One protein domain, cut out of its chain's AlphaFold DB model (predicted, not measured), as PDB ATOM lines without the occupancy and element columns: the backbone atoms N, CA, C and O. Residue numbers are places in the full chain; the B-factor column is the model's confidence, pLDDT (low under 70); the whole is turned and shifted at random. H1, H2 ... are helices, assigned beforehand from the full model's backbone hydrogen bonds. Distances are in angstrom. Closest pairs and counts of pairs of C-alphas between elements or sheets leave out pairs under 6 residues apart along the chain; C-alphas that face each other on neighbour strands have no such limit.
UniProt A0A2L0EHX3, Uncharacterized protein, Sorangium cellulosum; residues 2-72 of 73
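This is residues 2 to 72 of the 73 residues of an uncharacterized protein of Sorangium cellulosum (UniProt A0A2L0EHX3). The printed part is an open, flat horseshoe of helices strung along the chain, with an empty middle: a small hairpin of H1 and H2 makes one end, the long H3 follows, and H4 is the other end, folding back beyond the turn at residues 49 to 56. The printed part has 71 residues with four named helices, in the order H1, H2, H3, H4, and no named strand; the class is all helix. The whole is extended, with a radius of gyration of the C-alphas of 19.9 A and spans of 57 by 37 by 11 A.

Find C-alpha 2 at (-19.541, 50.814, 47.252), where H1 begins; it takes residues 2 to 7. H2, residues 10 to 22, runs 18.3 A. Look next at C-alpha 30 at (-36.398, 70.619, 68.971), where H3, residues 30 to 48, begins its 27.5 A. H4, residues 57 to 70, runs 20.3 A and ends at C-alpha 70 at (-19.440, 80.900, 36.021).

H1 and H2 form a helical hairpin. They only just touch, with 3 pairs of C-alphas within 8 A, and H2 does so with residues 13 to 16 alone. Their closest C-alphas, those of Ala 5 and Arg 13, are 6.5 A apart. They run opposite ways at a shallow tilt of 31 degrees. H3 and H4 are apart from each other and from both H1 and H2. In H1, H2, H3 and H4, every O i to N i+4 pair is within hydrogen-bond range.

The C-alphas farthest apart, those of Glu 4 and Arg 49, are 56.6 A apart, and the outline is only just flat. Residues 53 to 72, of which 57 to 70 belong to H4, stand free. The link from H1 to H2 is tight; those from H2 to H3 and from H3 to H4 are short. The printed part has no cut. The mean pLDDT of the printed part is 93.5, and residue 72 alone is under 70.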
ATOM      1  N   LEU A   2     -20.031  49.482  47.692       85.69
ATOM      2  CA  LEU A   2     -19.541  50.814  47.252       85.69
ATOM      3  C   LEU A   2     -19.022  50.797  45.807       85.69
ATOM      4  O   LEU A   2     -19.352  51.675  45.018       85.69
ATOM      5  N   ALA A   3     -18.242  49.773  45.448       89.25
ATOM      6  CA  ALA A   3     -17.714  49.624  44.093       89.25
ATOM      7  C   ALA A   3     -18.833  49.552  43.039       89.25
ATOM      8  O   ALA A   3     -18.727  50.208  42.013       89.25
ATOM      9  N   GLU A   4     -19.925  48.835  43.323       90.25
ATOM     10  CA  GLU A   4     -21.125  48.779  42.470       90.25
ATOM     11  C   GLU A   4     -21.807  50.145  42.341       90.25
ATOM     12  O   GLU A   4     -22.096  50.571  41.229       90.25
ATOM     13  N   ALA A   5     -21.999  50.868  43.453       88.75
ATOM     14  CA  ALA A   5     -22.583  52.209  43.423       88.75
ATOM     15  C   ALA A   5     -21.744  53.182  42.575       88.75
ATOM     16  O   ALA A   5     -22.292  54.019  41.867       88.75
ATOM     17  N   LEU A   6     -20.415  53.046  42.581       94.06
ATOM     18  CA  LEU A   6     -19.527  53.866  41.754       94.06
ATOM     19  C   LEU A   6     -19.594  53.532  40.253       94.06
ATOM     20  O   LEU A   6     -19.213  54.378  39.446       94.06
ATOM     21  N   GLN A   7     -20.097  52.352  39.869       96.00
ATOM     22  CA  GLN A   7     -20.310  51.980  38.462       96.00
ATOM     23  C   GLN A   7     -21.639  52.497  37.886       96.00
ATOM     24  O   GLN A   7     -21.822  52.451  36.671       96.00
ATOM     25  N   LEU A   8     -22.560  52.993  38.720       95.88
ATOM     26  CA  LEU A   8     -23.848  53.515  38.252       95.88
ATOM     27  C   LEU A   8     -23.667  54.774  37.386       95.88
ATOM     28  O   LEU A   8     -22.684  55.503  37.567       95.88
ATOM     29  N   PRO A   9     -24.616  55.090  36.487       97.69
ATOM     30  CA  PRO A   9     -24.664  56.373  35.794       97.69
ATOM     31  C   PRO A   9     -24.654  57.570  36.764       97.69
ATOM     32  O   PRO A   9     -25.096  57.446  37.907       97.69
ATOM     33  N   PRO A  10     -24.176  58.757  36.338       96.56
ATOM     34  CA  PRO A  10     -24.054  59.918  37.220       96.56
ATOM     35  C   PRO A  10     -25.335  60.314  37.964       96.56
ATOM     36  O   PRO A  10     -25.245  60.707  39.125       96.56
ATOM     37  N   GLU A  11     -26.500  60.202  37.324       95.62
ATOM     38  CA  GLU A  11     -27.786  60.528  37.952       95.62
ATOM     39  C   GLU A  11     -28.133  59.538  39.073       95.62
ATOM     40  O   GLU A  11     -28.362  59.943  40.208       95.62
ATOM     41  N   GLU A  12     -28.045  58.236  38.801       96.12
ATOM     42  CA  GLU A  12     -28.303  57.196  39.800       96.12
ATOM     43  C   GLU A  12     -27.330  57.286  40.988       96.12
ATOM     44  O   GLU A  12     -27.715  57.085  42.141       96.12
ATOM     45  N   ARG A  13     -26.066  57.665  40.744       96.69
ATOM     46  CA  ARG A  13     -25.117  57.957  41.832       96.69
ATOM     47  C   ARG A  13     -25.533  59.163  42.665       96.69
ATOM     48  O   ARG A  13     -25.337  59.138  43.879       96.69
ATOM     49  N   ALA A  14     -26.070  60.209  42.037       96.25
ATOM     50  CA  ALA A  14     -26.568  61.380  42.751       96.25
ATOM     51  C   ALA A  14     -27.756  61.010  43.650       96.25
ATOM     52  O   ALA A  14     -27.806  61.450  44.799       96.25
ATOM     53  N   ASP A  15     -28.645  60.133  43.184       96.06
ATOM     54  CA  ASP A  15     -29.757  59.617  43.987       96.06
ATOM     55  C   ASP A  15     -29.280  58.778  45.175       96.06
ATOM     56  O   ASP A  15     -29.765  58.951  46.298       96.06
ATOM     57  N   VAL A  16     -28.291  57.904  44.967       95.25
ATOM     58  CA  VAL A  16     -27.665  57.150  46.065       95.25
ATOM     59  C   VAL A  16     -27.020  58.102  47.071       95.25
ATOM     60  O   VAL A  16     -27.259  57.967  48.269       95.25
ATOM     61  N   ALA A  17     -26.262  59.099  46.611       95.62
ATOM     62  CA  ALA A  17     -25.639  60.093  47.481       95.62
ATOM     63  C   ALA A  17     -26.682  60.886  48.282       95.62
ATOM     64  O   ALA A  17     -26.527  61.047  49.490       95.62
ATOM     65  N   LYS A  18     -27.778  61.314  47.644       95.75
ATOM     66  CA  LYS A  18     -28.891  62.005  48.306       95.75
ATOM     67  C   LYS A  18     -29.501  61.153  49.418       95.75
ATOM     68  O   LYS A  18     -29.723  61.653  50.516       95.75
ATOM     69  N   ARG A  19     -29.754  59.867  49.150       94.75
ATOM     70  CA  ARG A  19     -30.315  58.931  50.139       94.75
ATOM     71  C   ARG A  19     -29.351  58.662  51.290       94.75
ATOM     72  O   ARG A  19     -29.792  58.576  52.428       94.75
ATOM     73  N   LEU A  20     -28.057  58.545  50.999       93.88
ATOM     74  CA  LEU A  20     -27.033  58.384  52.028       93.88
ATOM     75  C   LEU A  20     -26.943  59.626  52.912       93.88
ATOM     76  O   LEU A  20     -26.936  59.478  54.125       93.88
ATOM     77  N   ILE A  21     -26.948  60.828  52.331       94.19
ATOM     78  CA  ILE A  21     -26.959  62.084  53.094       94.19
ATOM     79  C   ILE A  21     -28.198  62.153  53.989       94.19
ATOM     80  O   ILE A  21     -28.048  62.362  55.183       94.19
ATOM     81  N   ALA A  22     -29.390  61.880  53.450       92.31
ATOM     82  CA  ALA A  22     -30.626  61.871  54.236       92.31
ATOM     83  C   ALA A  22     -30.615  60.822  55.363       92.31
ATOM     84  O   ALA A  22     -31.225  61.012  56.405       92.31
ATOM     85  N   SER A  23     -29.903  59.703  55.189       92.25
ATOM     86  CA  SER A  23     -29.753  58.703  56.256       92.25
ATOM     87  C   SER A  23     -28.852  59.152  57.411       92.25
ATOM     88  O   SER A  23     -28.824  58.486  58.442       92.25
ATOM     89  N   LEU A  24     -28.099  60.242  57.229       92.19
ATOM     90  CA  LEU A  24     -27.300  60.860  58.287       92.19
ATOM     91  C   LEU A  24     -28.119  61.836  59.135       92.19
ATOM     92  O   LEU A  24     -27.625  62.246  60.186       92.19
ATOM     93  N   ASP A  25     -29.321  62.217  58.691       87.19
ATOM     94  CA  ASP A  25     -30.190  63.091  59.467       87.19
ATOM     95  C   ASP A  25     -30.550  62.373  60.776       87.19
ATOM     96  O   ASP A  25     -31.080  61.257  60.790       87.19
ATOM     97  N   GLY A  26     -30.159  62.990  61.892       82.44
ATOM     98  CA  GLY A  26     -30.463  62.503  63.232       82.44
ATOM     99  C   GLY A  26     -31.944  62.686  63.582       82.44
ATOM    100  O   GLY A  26     -32.717  63.186  62.765       82.44
ATOM    101  N   PRO A  27     -32.361  62.298  64.800       83.56
ATOM    102  CA  PRO A  27     -33.673  62.697  65.299       83.56
ATOM    103  C   PRO A  27     -33.827  64.221  65.218       83.56
ATOM    104  O   PRO A  27     -32.839  64.944  65.361       83.56
ATOM    105  N   GLU A  28     -35.057  64.684  64.988       79.50
ATOM    106  CA  GLU A  28     -35.370  66.113  65.063       79.50
ATOM    107  C   GLU A  28     -34.894  66.659  66.414       79.50
ATOM    108  O   GLU A  28     -35.176  66.088  67.470       79.50
ATOM    109  N   ASP A  29     -34.098  67.723  66.351       85.19
ATOM    110  CA  ASP A  29     -33.605  68.436  67.518       85.19
ATOM    111  C   ASP A  29     -34.500  69.659  67.717       85.19
ATOM    112  O   ASP A  29     -34.372  70.661  67.007       85.19
ATOM    113  N   ASP A  30     -35.439  69.556  68.657       81.06
ATOM    114  CA  ASP A  30     -36.398  70.619  68.971       81.06
ATOM    115  C   ASP A  30     -35.696  71.940  69.357       81.06
ATOM    116  O   ASP A  30     -36.245  73.027  69.141       81.06
ATOM    117  N   ASP A  31     -34.453  71.878  69.858       90.44
ATOM    118  CA  ASP A  31     -33.664  73.067  70.184       90.44
ATOM    119  C   ASP A  31     -33.223  73.819  68.916       90.44
ATOM    120  O   ASP A  31     -33.058  75.044  68.948       90.44
ATOM    121  N   VAL A  32     -33.072  73.125  67.779       90.12
ATOM    122  CA  VAL A  32     -32.742  73.747  66.487       90.12
ATOM    123  C   VAL A  32     -33.892  74.622  66.010       90.12
ATOM    124  O   VAL A  32     -33.651  75.769  65.630       90.12
ATOM    125  N   GLU A  33     -35.128  74.127  66.063       89.75
ATOM    126  CA  GLU A  33     -36.307  74.901  65.655       89.75
ATOM    127  C   GLU A  33     -36.494  76.126  66.562       89.75
ATOM    128  O   GLU A  33     -36.663  77.251  66.081       89.75
ATOM    129  N   ALA A  34     -36.358  75.945  67.881       93.69
ATOM    130  CA  ALA A  34     -36.430  77.045  68.840       93.69
ATOM    131  C   ALA A  34     -35.336  78.105  68.598       93.69
ATOM    132  O   ALA A  34     -35.614  79.310  68.613       93.69
ATOM    133  N   ALA A  35     -34.095  77.678  68.335       96.00
ATOM    134  CA  ALA A  35     -32.988  78.576  68.019       96.00
ATOM    135  C   ALA A  35     -33.205  79.323  66.693       96.00
ATOM    136  O   ALA A  35     -32.904  80.519  66.599       96.00
ATOM    137  N   TRP A  36     -33.760  78.653  65.680       95.56
ATOM    138  CA  TRP A  36     -34.117  79.269  64.402       95.56
ATOM    139  C   TRP A  36     -35.199  80.331  64.561       95.56
ATOM    140  O   TRP A  36     -35.035  81.442  64.049       95.56
ATOM    141  N   LEU A  37     -36.263  80.034  65.307       96.81
ATOM    142  CA  LEU A  37     -37.335  80.988  65.572       96.81
ATOM    143  C   LEU A  37     -36.800  82.237  66.286       96.81
ATOM    144  O   LEU A  37     -37.048  83.362  65.845       96.81
ATOM    145  N   ALA A  38     -35.988  82.045  67.330       97.56
ATOM    146  CA  ALA A  38     -35.365  83.142  68.067       97.56
ATOM    147  C   ALA A  38     -34.485  84.032  67.165       97.56
ATOM    148  O   ALA A  38     -34.508  85.264  67.281       97.56
ATOM    149  N   GLU A  39     -33.734  83.433  66.238       97.75
ATOM    150  CA  GLU A  39     -32.904  84.170  65.281       97.75
ATOM    151  C   GLU A  39     -33.743  84.934  64.246       97.75
ATOM    152  O   GLU A  39     -33.429  86.089  63.941       97.75
ATOM    153  N   VAL A  40     -34.823  84.339  63.725       97.56
ATOM    154  CA  VAL A  40     -35.741  85.016  62.791       97.56
ATOM    155  C   VAL A  40     -36.350  86.248  63.447       97.56
ATOM    156  O   VAL A  40     -36.285  87.342  62.880       97.56
ATOM    157  N   GLU A  41     -36.870  86.113  64.667       98.25
ATOM    158  CA  GLU A  41     -37.417  87.247  65.407       98.25
ATOM    159  C   GLU A  41     -36.373  88.340  65.659       98.25
ATOM    160  O   GLU A  41     -36.665  89.535  65.546       98.25
ATOM    161  N   ARG A  42     -35.135  87.956  66.000       97.88
ATOM    162  CA  ARG A  42     -34.037  88.908  66.199       97.88
ATOM    163  C   ARG A  42     -33.753  89.690  64.917       97.88
ATOM    164  O   ARG A  42     -33.649  90.913  64.980       97.88
ATOM    165  N   ARG A  43     -33.678  89.014  63.766       97.38
ATOM    166  CA  ARG A  43     -33.433  89.660  62.466       97.38
ATOM    167  C   ARG A  43     -34.566  90.583  62.043       97.38
ATOM    168  O   ARG A  43     -34.282  91.660  61.530       97.38
ATOM    169  N   LEU A  44     -35.819  90.194  62.278       97.56
ATOM    170  CA  LEU A  44     -36.971  91.059  62.012       97.56
ATOM    171  C   LEU A  44     -36.880  92.351  62.829       97.56
ATOM    172  O   LEU A  44     -36.940  93.437  62.259       97.56
ATOM    173  N   ARG A  45     -36.595  92.248  64.135       98.25
ATOM    174  CA  ARG A  45     -36.404  93.428  64.995       98.25
ATOM    175  C   ARG A  45     -35.259  94.326  64.529       98.25
ATOM    176  O   ARG A  45     -35.379  95.544  64.623       98.25
ATOM    177  N   ASP A  46     -34.154  93.754  64.053       98.19
ATOM    178  CA  ASP A  46     -33.031  94.537  63.523       98.19
ATOM    179  C   ASP A  46     -33.419  95.293  62.238       98.19
ATOM    180  O   ASP A  46     -32.983  96.426  62.026       98.19
ATOM    181  N   VAL A  47     -34.256  94.693  61.386       96.94
ATOM    182  CA  VAL A  47     -34.796  95.352  60.187       96.94
ATOM    183  C   VAL A  47     -35.751  96.478  60.576       96.94
ATOM    184  O   VAL A  47     -35.562  97.603  60.119       96.94
ATOM    185  N   ASP A  48     -36.706  96.212  61.470       97.50
ATOM    186  CA  ASP A  48     -37.688  97.205  61.929       97.50
ATOM    187  C   ASP A  48     -37.019  98.416  62.596       97.50
ATOM    188  O   ASP A  48     -37.460  99.555  62.446       97.50
ATOM    189  N   ARG A  49     -35.917  98.182  63.322       97.62
ATOM    190  CA  ARG A  49     -35.114  99.233  63.968       97.62
ATOM    191  C   ARG A  49     -34.143  99.936  63.019       97.62
ATOM    192  O   ARG A  49     -33.484 100.885  63.438       97.62
ATOM    193  N   GLY A  50     -34.008  99.469  61.778       96.75
ATOM    194  CA  GLY A  50     -33.034  99.986  60.817       96.75
ATOM    195  C   GLY A  50     -31.573  99.715  61.197       96.75
ATOM    196  O   GLY A  50     -30.675 100.380  60.687       96.75
ATOM    197  N   THR A  51     -31.313  98.764  62.097       97.56
ATOM    198  CA  THR A  51     -29.958  98.368  62.521       97.56
ATOM    199  C   THR A  51     -29.392  97.232  61.672       97.56
ATOM    200  O   THR A  51     -28.182  96.993  61.681       97.56
ATOM    201  N   ALA A  52     -30.243  96.535  60.916       96.94
ATOM    202  CA  ALA A  52     -29.824  95.493  59.993       96.94
ATOM    203  C   ALA A  52     -29.039  96.065  58.801       96.94
ATOM    204  O   ALA A  52     -29.422  97.056  58.179       96.94
ATOM    205  N   LYS A  53     -27.962  95.373  58.414       94.62
ATOM    206  CA  LYS A  53     -27.316  95.595  57.116       94.62
ATOM    207  C   LYS A  53     -28.149  94.908  56.040       94.62
ATOM    208  O   LYS A  53     -28.183  93.681  55.985       94.62
ATOM    209  N   VAL A  54     -28.799  95.698  55.195       94.25
ATOM    210  CA  VAL A  54     -29.624  95.206  54.085       94.25
ATOM    211  C   VAL A  54     -28.965  95.510  52.746       94.25
ATOM    212  O   VAL A  54     -28.218  96.479  52.607       94.25
ATOM    213  N   GLU A  55     -29.247  94.678  51.752       95.81
ATOM    214  CA  GLU A  55     -28.841  94.892  50.366       95.81
ATOM    215  C   GLU A  55     -30.086  94.801  49.471       95.81
ATOM    216  O   GLU A  55     -30.931  93.930  49.708       95.81
ATOM    217  N   PRO A  56     -30.229  95.661  48.447       96.56
ATOM    218  CA  PRO A  56     -31.329  95.558  47.496       96.56
ATOM    219  C   PRO A  56     -31.379  94.180  46.830       96.56
ATOM    220  O   PRO A  56     -30.363  93.660  46.362       96.56
ATOM    221  N   TRP A  57     -32.584  93.615  46.722       95.94
ATOM    222  CA  TRP A  57     -32.786  92.287  46.138       95.94
ATOM    223  C   TRP A  57     -32.219  92.162  44.718       95.94
ATOM    224  O   TRP A  57     -31.617  91.144  44.380       95.94
ATOM    225  N   ASP A  58     -32.350  93.208  43.901       97.69
ATOM    226  CA  ASP A  58     -31.855  93.201  42.525       97.69
ATOM    227  C   ASP A  58     -30.333  92.992  42.450       97.69
ATOM    228  O   ASP A  58     -29.871  92.209  41.615       97.69
ATOM    229  N   ALA A  59     -29.572  93.595  43.370       97.31
ATOM    230  CA  ALA A  59     -28.120  93.438  43.450       97.31
ATOM    231  C   ALA A  59     -27.723  92.009  43.864       97.31
ATOM    232  O   ALA A  59     -26.822  91.402  43.276       97.31
ATOM    233  N   VAL A  60     -28.443  91.425  44.831       97.00
ATOM    234  CA  VAL A  60     -28.244  90.025  45.244       97.00
ATOM    235  C   VAL A  60     -28.532  89.080  44.076       97.00
ATOM    236  O   VAL A  60     -27.724  88.194  43.777       97.00
ATOM    237  N   ARG A  61     -29.662  89.279  43.391       97.31
ATOM    238  CA  ARG A  61     -30.101  88.451  42.263       97.31
ATOM    239  C   ARG A  61     -29.087  88.470  41.123       97.31
ATOM    240  O   ARG A  61     -28.740  87.411  40.602       97.31
ATOM    241  N   GLU A  62     -28.591  89.646  40.747       97.25
ATOM    242  CA  GLU A  62     -27.585  89.785  39.689       97.25
ATOM    243  C   GLU A  62     -26.282  89.050  40.038       97.25
ATOM    244  O   GLU A  62     -25.736  88.294  39.222       97.25
ATOM    245  N   ARG A  63     -25.815  89.201  41.282       96.56
ATOM    246  CA  ARG A  63     -24.618  88.511  41.772       96.56
ATOM    247  C   ARG A  63     -24.781  86.989  41.741       96.56
ATOM    248  O   ARG A  63     -23.860  86.290  41.313       96.56
ATOM    249  N   LEU A  64     -25.935  86.466  42.165       96.44
ATOM    250  CA  LEU A  64     -26.230  85.029  42.120       96.44
ATOM    251  C   LEU A  64     -26.293  84.505  40.681       96.44
ATOM    252  O   LEU A  64     -25.677  83.482  40.377       96.44
ATOM    253  N   ALA A  65     -26.966  85.226  39.780       95.94
ATOM    254  CA  ALA A  65     -27.048  84.858  38.367       95.94
ATOM    255  C   ALA A  65     -25.659  84.778  37.716       95.94
ATOM    256  O   ALA A  65     -25.368  83.838  36.976       95.94
ATOM    257  N   THR A  66     -24.777  85.729  38.031       95.94
ATOM    258  CA  THR A  66     -23.389  85.723  37.555       95.94
ATOM    259  C   THR A  66     -22.620  84.505  38.071       95.94
ATOM    260  O   THR A  66     -22.012  83.792  37.275       95.94
ATOM    261  N   ARG A  67     -22.704  84.195  39.374       94.88
ATOM    262  CA  ARG A  67     -22.036  83.017  39.967       94.88
ATOM    263  C   ARG A  67     -22.480  81.701  39.331       94.88
ATOM    264  O   ARG A  67     -21.640  80.862  39.016       94.88
ATOM    265  N   LEU A  68     -23.784  81.534  39.110       93.81
ATOM    266  CA  LEU A  68     -24.333  80.323  38.499       93.81
ATOM    267  C   LEU A  68     -23.872  80.134  37.049       93.81
ATOM    268  O   LEU A  68     -23.668  79.001  36.627       93.81
ATOM    269  N   ARG A  69     -23.678  81.221  36.288       92.94
ATOM    270  CA  ARG A  69     -23.115  81.155  34.926       92.94
ATOM    271  C   ARG A  69     -21.646  80.739  34.934       92.94
ATOM    272  O   ARG A  69     -21.238  79.983  34.060       92.94
ATOM    273  N   THR A  70     -20.869  81.219  35.905       87.62
ATOM    274  CA  THR A  70     -19.440  80.900  36.021       87.62
ATOM    275  C   THR A  70     -19.201  79.458  36.470       87.62
ATOM    276  O   THR A  70     -18.349  78.802  35.891       87.62
ATOM    277  N   ASN A  71     -19.987  78.930  37.417       78.12
ATOM    278  CA  ASN A  71     -19.868  77.536  37.884       78.12
ATOM    279  C   ASN A  71     -20.345  76.480  36.868       78.12
ATOM    280  O   ASN A  71     -20.194  75.288  37.114       78.12
ATOM    281  N   ARG A  72     -20.978  76.896  35.763       66.06
ATOM    282  CA  ARG A  72     -21.487  76.003  34.707       66.06
ATOM    283  C   ARG A  72     -20.523  75.830  33.528       66.06
ATOM    284  O   ARG A  72     -20.891  75.137  32.580       66.06
TER     285      ARG A  72